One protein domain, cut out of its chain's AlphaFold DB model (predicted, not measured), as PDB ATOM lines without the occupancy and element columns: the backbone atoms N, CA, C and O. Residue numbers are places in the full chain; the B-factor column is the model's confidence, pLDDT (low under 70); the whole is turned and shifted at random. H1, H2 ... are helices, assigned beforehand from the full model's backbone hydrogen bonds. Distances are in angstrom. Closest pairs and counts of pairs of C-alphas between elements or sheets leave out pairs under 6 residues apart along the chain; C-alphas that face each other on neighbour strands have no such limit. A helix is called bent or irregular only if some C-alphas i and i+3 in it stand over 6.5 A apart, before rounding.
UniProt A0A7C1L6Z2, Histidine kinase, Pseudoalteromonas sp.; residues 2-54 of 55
ATOM      1  N   PHE A   2     -40.718   7.574  32.672       95.56
ATOM      2  CA  PHE A   2     -42.076   7.052  32.457       95.56
ATOM      3  C   PHE A   2     -43.185   8.027  32.836       95.56
ATOM      4  O   PHE A   2     -44.022   8.327  31.998       95.56
ATOM      5  N   LEU A   3     -43.139   8.587  34.047       95.88
ATOM      6  CA  LEU A   3     -44.167   9.516  34.520       95.88
ATOM      7  C   LEU A   3     -44.381  10.688  33.552       95.88
ATOM      8  O   LEU A   3     -45.512  10.975  33.183       95.88
ATOM      9  N   VAL A   4     -43.298  11.325  33.100       97.06
ATOM     10  CA  VAL A   4     -43.370  12.497  32.213       97.06
ATOM     11  C   VAL A   4     -43.960  12.119  30.855       97.06
ATOM     12  O   VAL A   4     -44.918  12.746  30.408       97.06
ATOM     13  N   ILE A   5     -43.436  11.064  30.225       95.94
ATOM     14  CA  ILE A   5     -43.908  10.604  28.910       95.94
ATOM     15  C   ILE A   5     -45.367  10.145  28.996       95.94
ATOM     16  O   ILE A   5     -46.176  10.502  28.143       95.94
ATOM     17  N   ASN A   6     -45.724   9.410  30.049       97.00
ATOM     18  CA  ASN A   6     -47.078   8.923  30.270       97.00
ATOM     19  C   ASN A   6     -48.077  10.065  30.456       97.00
ATOM     20  O   ASN A   6     -49.139  10.037  29.842       97.00
ATOM     21  N   VAL A   7     -47.749  11.082  31.258       96.44
ATOM     22  CA  VAL A   7     -48.631  12.241  31.464       96.44
ATOM     23  C   VAL A   7     -48.852  12.989  30.150       96.44
ATOM     24  O   VAL A   7     -49.997  13.230  29.779       96.44
ATOM     25  N   VAL A   8     -47.784  13.293  29.405       96.56
ATOM     26  CA  VAL A   8     -47.888  14.007  28.121       96.56
ATOM     27  C   VAL A   8     -48.717  13.213  27.109       96.56
ATOM     28  O   VAL A   8     -49.653  13.752  26.519       96.56
ATOM     29  N   LEU A   9     -48.425  11.922  26.935       94.69
ATOM     30  CA  LEU A   9     -49.146  11.078  25.981       94.69
ATOM     31  C   LEU A   9     -50.596  10.824  26.397       94.69
ATOM     32  O   LEU A   9     -51.469  10.751  25.536       94.69
ATOM     33  N   THR A  10     -50.876  10.725  27.697       94.62
ATOM     34  CA  THR A  10     -52.249  10.579  28.193       94.62
ATOM     35  C   THR A  10     -53.058  11.843  27.907       94.62
ATOM     36  O   THR A  10     -54.151  11.741  27.354       94.62
ATOM     37  N   LEU A  11     -52.510  13.033  28.183       94.75
ATOM     38  CA  LEU A  11     -53.176  14.304  27.875       94.75
ATOM     39  C   LEU A  11     -53.457  14.457  26.376       94.75
ATOM     40  O   LEU A  11     -54.567  14.829  25.998       94.75
ATOM     41  N   LEU A  12     -52.492  14.102  25.521       93.56
ATOM     42  CA  LEU A  12     -52.692  14.084  24.070       93.56
ATOM     43  C   LEU A  12     -53.782  13.089  23.661       93.56
ATOM     44  O   LEU A  12     -54.665  13.437  22.883       93.56
ATOM     45  N   SER A  13     -53.764  11.873  24.210       92.62
ATOM     46  CA  SER A  13     -54.759  10.848  23.878       92.62
ATOM     47  C   SER A  13     -56.185  11.264  24.248       92.62
ATOM     48  O   SER A  13     -57.108  11.020  23.479       92.62
ATOM     49  N   ILE A  14     -56.358  11.968  25.373       92.81
ATOM     50  CA  ILE A  14     -57.652  12.523  25.785       92.81
ATOM     51  C   ILE A  14     -58.089  13.631  24.818       92.81
ATOM     52  O   ILE A  14     -59.258  13.675  24.438       92.81
ATOM     53  N   ALA A  15     -57.162  14.486  24.370       92.12
ATOM     54  CA  ALA A  15     -57.455  15.560  23.419       92.12
ATOM     55  C   ALA A  15     -57.900  15.045  22.035       92.12
ATOM     56  O   ALA A  15     -58.749  15.666  21.400       92.12
ATOM     57  N   PHE A  16     -57.384  13.897  21.579       90.44
ATOM     58  CA  PHE A  16     -57.820  13.245  20.332       90.44
ATOM     59  C   PHE A  16     -59.160  12.495  20.453       90.44
ATOM     60  O   PHE A  16     -59.714  12.036  19.449       90.44
ATOM     61  N   GLY A  17     -59.703  12.391  21.666       90.31
ATOM     62  CA  GLY A  17     -61.008  11.813  21.953       90.31
ATOM     63  C   GLY A  17     -60.964  10.406  22.564       90.31
ATOM     64  O   GLY A  17     -59.919   9.753  22.602       90.31
ATOM     65  N   PRO A  18     -62.120   9.893  23.028       87.00
ATOM     66  CA  PRO A  18     -62.200   8.705  23.887       87.00
ATOM     67  C   PRO A  18     -61.659   7.425  23.244       87.00
ATOM     68  O   PRO A  18     -61.168   6.544  23.939       87.00
ATOM     69  N   GLN A  19     -61.722   7.333  21.915       89.88
ATOM     70  CA  GLN A  19     -61.228   6.188  21.145       89.88
ATOM     71  C   GLN A  19     -59.713   5.966  21.280       89.88
ATOM     72  O   GLN A  19     -59.245   4.843  21.120       89.88
ATOM     73  N   PHE A  20     -58.947   7.019  21.585       88.94
ATOM     74  CA  PHE A  20     -57.493   6.943  21.752       88.94
ATOM     75  C   PHE A  20     -57.072   6.746  23.212       88.94
ATOM     76  O   PHE A  20     -55.876   6.646  23.505       88.94
ATOM     77  N   TYR A  21     -58.027   6.669  24.139       87.38
ATOM     78  CA  TYR A  21     -57.731   6.469  25.550       87.38
ATOM     79  C   TYR A  21     -56.970   5.151  25.773       87.38
ATOM     80  O   TYR A  21     -57.318   4.109  25.225       87.38
ATOM     81  N   GLY A  22     -55.897   5.201  26.564       88.44
ATOM     82  CA  GLY A  22     -55.039   4.045  26.862       88.44
ATOM     83  C   GLY A  22     -53.846   3.848  25.915       88.44
ATOM     84  O   GLY A  22     -52.815   3.336  26.356       88.44
ATOM     85  N   TYR A  23     -53.894   4.338  24.668       93.44
ATOM     86  CA  TYR A  23     -52.747   4.248  23.745       93.44
ATOM     87  C   TYR A  23     -51.527   5.025  24.248       93.44
ATOM     88  O   TYR A  23     -50.390   4.576  24.083       93.44
ATOM     89  N   GLY A  24     -51.754   6.163  24.911       93.81
ATOM     90  CA  GLY A  24     -50.676   6.960  25.489       93.81
ATOM     91  C   GLY A  24     -49.882   6.204  26.558       93.81
ATOM     92  O   GLY A  24     -48.655   6.274  26.578       93.81
ATOM     93  N   PHE A  25     -50.568   5.407  27.381       94.56
ATOM     94  CA  PHE A  25     -49.936   4.555  28.387       94.56
ATOM     95  C   PHE A  25     -49.125   3.418  27.754       94.56
ATOM     96  O   PHE A  25     -47.984   3.171  28.158       94.56
ATOM     97  N   ALA A  26     -49.678   2.751  26.737       96.12
ATOM     98  CA  ALA A  26     -48.981   1.678  26.031       96.12
ATOM     99  C   ALA A  26     -47.674   2.184  25.394       96.12
ATOM    100  O   ALA A  26     -46.611   1.596  25.605       96.12
ATOM    101  N   LEU A  27     -47.730   3.321  24.694       96.06
ATOM    102  CA  LEU A  27     -46.552   3.953  24.096       96.06
ATOM    103  C   LEU A  27     -45.535   4.406  25.147       96.06
ATOM    104  O   LEU A  27     -44.342   4.146  24.985       96.06
ATOM    105  N   ALA A  28     -45.980   5.032  26.239       97.19
ATOM    106  CA  ALA A  28     -45.084   5.446  27.316       97.19
ATOM    107  C   ALA A  28     -44.328   4.254  27.911       97.19
ATOM    108  O   ALA A  28     -43.111   4.317  28.089       97.19
ATOM    109  N   THR A  29     -45.037   3.152  28.159       97.19
ATOM    110  CA  THR A  29     -44.452   1.921  28.697       97.19
ATOM    111  C   THR A  29     -43.376   1.384  27.758       97.19
ATOM    112  O   THR A  29     -42.239   1.209  28.189       97.19
ATOM    113  N   ILE A  30     -43.684   1.224  26.465       98.00
ATOM    114  CA  ILE A  30     -42.731   0.713  25.466       98.00
ATOM    115  C   ILE A  30     -41.482   1.594  25.389       98.00
ATOM    116  O   ILE A  30     -40.370   1.082  25.505       98.00
ATOM    117  N   ILE A  31     -41.655   2.911  25.241       97.12
ATOM    118  CA  ILE A  31     -40.529   3.849  25.120       97.12
ATOM    119  C   ILE A  31     -39.622   3.735  26.344       97.12
ATOM    120  O   ILE A  31     -38.403   3.648  26.218       97.12
ATOM    121  N   THR A  32     -40.207   3.707  27.539       97.50
ATOM    122  CA  THR A  32     -39.412   3.705  28.770       97.50
ATOM    123  C   THR A  32     -38.707   2.385  29.029       97.50
ATOM    124  O   THR A  32     -37.566   2.408  29.486       97.50
ATOM    125  N   SER A  33     -39.326   1.263  28.663       97.88
ATOM    126  CA  SER A  33     -38.693  -0.052  28.721       97.88
ATOM    127  C   SER A  33     -37.514  -0.149  27.756       97.88
ATOM    128  O   SER A  33     -36.443  -0.588  28.159       97.88
ATOM    129  N   VAL A  34     -37.666   0.309  26.508       98.19
ATOM    130  CA  VAL A  34     -36.579   0.282  25.512       98.19
ATOM    131  C   VAL A  34     -35.412   1.165  25.946       98.19
ATOM    132  O   VAL A  34     -34.267   0.727  25.892       98.19
ATOM    133  N   VAL A  35     -35.684   2.381  26.427       97.88
ATOM    134  CA  VAL A  35     -34.633   3.277  26.939       97.88
ATOM    135  C   VAL A  35     -33.929   2.664  28.152       97.88
ATOM    136  O   VAL A  35     -32.706   2.737  28.248       97.88
ATOM    137  N   GLY A  36     -34.681   2.036  29.061       97.25
ATOM    138  CA  GLY A  36     -34.115   1.340  30.216       97.25
ATOM    139  C   GLY A  36     -33.209   0.177  29.814       97.25
ATOM    140  O   GLY A  36     -32.096   0.074  30.323       97.25
ATOM    141  N   LEU A  37     -33.649  -0.650  28.862       97.94
ATOM    142  CA  LEU A  37     -32.852  -1.753  28.322       97.94
ATOM    143  C   LEU A  37     -31.585  -1.250  27.630       97.94
ATOM    144  O   LEU A  37     -30.512  -1.778  27.888       97.94
ATOM    145  N   PHE A  38     -31.689  -0.205  26.809       97.56
ATOM    146  CA  PHE A  38     -30.538   0.378  26.123       97.56
ATOM    147  C   PHE A  38     -29.479   0.893  27.105       97.56
ATOM    148  O   PHE A  38     -28.291   0.615  26.946       97.56
ATOM    149  N   TRP A  39     -29.901   1.613  28.148       97.38
ATOM    150  CA  TRP A  39     -28.973   2.102  29.166       97.38
ATOM    151  C   TRP A  39     -28.352   0.942  29.952       97.38
ATOM    152  O   TRP A  39     -27.146   0.924  30.178       97.38
ATOM    153  N   LEU A  40     -29.153  -0.061  30.310       97.31
ATOM    154  CA  LEU A  40     -28.658  -1.246  31.001       97.31
ATOM    155  C   LEU A  40     -27.603  -1.988  30.170       97.31
ATOM    156  O   LEU A  40     -26.555  -2.336  30.704       97.31
ATOM    157  N   SER A  41     -27.846  -2.186  28.871       96.62
ATOM    158  CA  SER A  41     -26.878  -2.801  27.955       96.62
ATOM    159  C   SER A  41     -25.564  -2.030  27.923       96.62
ATOM    160  O   SER A  41     -24.509  -2.632  28.088       96.62
ATOM    161  N   LYS A  42     -25.624  -0.699  27.814       95.62
ATOM    162  CA  LYS A  42     -24.422   0.137  27.853       95.62
ATOM    163  C   LYS A  42     -23.654  -0.016  29.171       95.62
ATOM    164  O   LYS A  42     -22.433  -0.097  29.166       95.62
ATOM    165  N   GLN A  43     -24.363  -0.082  30.295       95.38
ATOM    166  CA  GLN A  43     -23.731  -0.259  31.602       95.38
ATOM    167  C   GLN A  43     -23.056  -1.631  31.741       95.38
ATOM    168  O   GLN A  43     -22.028  -1.735  32.407       95.38
ATOM    169  N   PHE A  44     -23.620  -2.672  31.123       95.06
ATOM    170  CA  PHE A  44     -22.996  -3.994  31.071       95.06
ATOM    171  C   PHE A  44     -21.715  -3.999  30.238       95.06
ATOM    172  O   PHE A  44     -20.734  -4.581  30.685       95.06
ATOM    173  N   GLU A  45     -21.699  -3.331  29.081       92.62
ATOM    174  CA  GLU A  45     -20.489  -3.193  28.253       92.62
ATOM    175  C   GLU A  45     -19.365  -2.476  29.015       92.62
ATOM    176  O   GLU A  45     -18.222  -2.932  29.019       92.62
ATOM    177  N   ASP A  46     -19.703  -1.387  29.714       91.94
ATOM    178  CA  ASP A  46     -18.741  -0.643  30.530       91.94
ATOM    179  C   ASP A  46     -18.192  -1.532  31.677       91.94
ATOM    180  O   ASP A  46     -16.990  -1.542  31.943       91.94
ATOM    181  N   LEU A  47     -19.044  -2.350  32.312       93.00
ATOM    182  CA  LEU A  47     -18.639  -3.278  33.378       93.00
ATOM    183  C   LEU A  47     -17.760  -4.436  32.866       93.00
ATOM    184  O   LEU A  47     -16.807  -4.840  33.535       93.00
ATOM    185  N   GLU A  48     -18.072  -4.992  31.693       88.94
ATOM    186  CA  GLU A  48     -17.268  -6.039  31.052       88.94
ATOM    187  C   GLU A  48     -15.864  -5.517  30.728       88.94
ATOM    188  O   GLU A  48     -14.866  -6.196  30.980       88.94
ATOM    189  N   TYR A  49     -15.773  -4.270  30.258       89.50
ATOM    190  CA  TYR A  49     -14.497  -3.612  30.008       89.50
ATOM    191  C   TYR A  49     -13.653  -3.481  31.285       89.50
ATOM    192  O   TYR A  49     -12.478  -3.850  31.295       89.50
ATOM    193  N   GLU A  50     -14.246  -3.016  32.386       86.25
ATOM    194  CA  GLU A  50     -13.532  -2.873  33.662       86.25
ATOM    195  C   GLU A  50     -13.067  -4.214  34.246       86.25
ATOM    196  O   GLU A  50     -11.984  -4.286  34.822       86.25
ATOM    197  N   THR A  51     -13.859  -5.275  34.091       87.44
ATOM    198  CA  THR A  51     -13.590  -6.574  34.734       87.44
ATOM    199  C   THR A  51     -12.698  -7.508  33.919       87.44
ATOM    200  O   THR A  51     -11.945  -8.279  34.513       87.44
ATOM    201  N   PHE A  52     -12.758  -7.454  32.584       78.38
ATOM    202  CA  PHE A  52     -12.040  -8.392  31.711       78.38
ATOM    203  C   PHE A  52     -10.978  -7.749  30.820       78.38
ATOM    204  O   PHE A  52     -10.081  -8.457  30.368       78.38
ATOM    205  N   MET A  53     -11.074  -6.448  30.523       78.19
ATOM    206  CA  MET A  53     -10.135  -5.782  29.606       78.19
ATOM    207  C   MET A  53      -9.058  -4.972  30.334       78.19
ATOM    208  O   MET A  53      -7.961  -4.811  29.802       78.19
ATOM    209  N   LEU A  54      -9.356  -4.448  31.525       68.19
ATOM    210  CA  LEU A  54      -8.427  -3.640  32.330       68.19
ATOM    211  C   LEU A  54      -7.691  -4.420  33.433       68.19
ATOM    212  O   LEU A  54      -6.782  -3.860  34.050       68.19
TER     213      LEU A  54
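This is residues 2 to 54 of the 55 residues of the protein "Histidine kinase" of Pseudoalteromonas sp. (UniProt A0A7C1L6Z2). One long helix, H2, makes the length of the model, and the shorter H1 folds back beside its first part as a helical hairpin, while the rest of H2, from residue 34 on, sticks out as a bare arm. The compact end of the rod, where H1 and H2 lie side by side, also holds the loop between them, and nothing covers the arm. The printed part has 53 residues with two named helices, H1 then H2, and no named strand; the class is all helix. The whole is extended, with a radius of gyration of the C-alphas of 17.1 A, and its C-alphas span 56 by 15 by 10 A.

Look first at H2, residues 23 to 53, the longest helix. H1, residues 2 to 15, touches it, and the closest C-alphas, those of Leu 9 and Gly 24, are 4.4 A apart. H2 touches H1 with residues 23 to 32 alone. The two form a helical hairpin: they run opposite ways, at a shallow tilt of 22 degrees. In both H1 and H2 every O i to N i+4 pair is within hydrogen-bond range.

Find C-alpha 23 at (-52.747, 4.248, 23.745); from there H2 runs 44.2 A to C-alpha 53 at (-10.135, -5.782, 29.606). H2 is neither bent nor irregular, but only just: C-alphas 50 and 53 are 6.0 A apart. Then go to C-alpha 2 at (-42.076, 7.052, 32.457), where H1 begins; it measures 19.8 A to C-alpha 15.

The two C-alphas farthest apart, those of Pro 18 and Leu 54, are 55.8 A from each other. Residues 34 to 54, of which 34 to 53 belong to H2, stand free; the body without them spans 26 by 13 by 8 A. The link from H1 to H2 is short, with 7 residues, and the printed part has no cut. The mean pLDDT of the printed part is 93.0, and residue 54 alone is under 70.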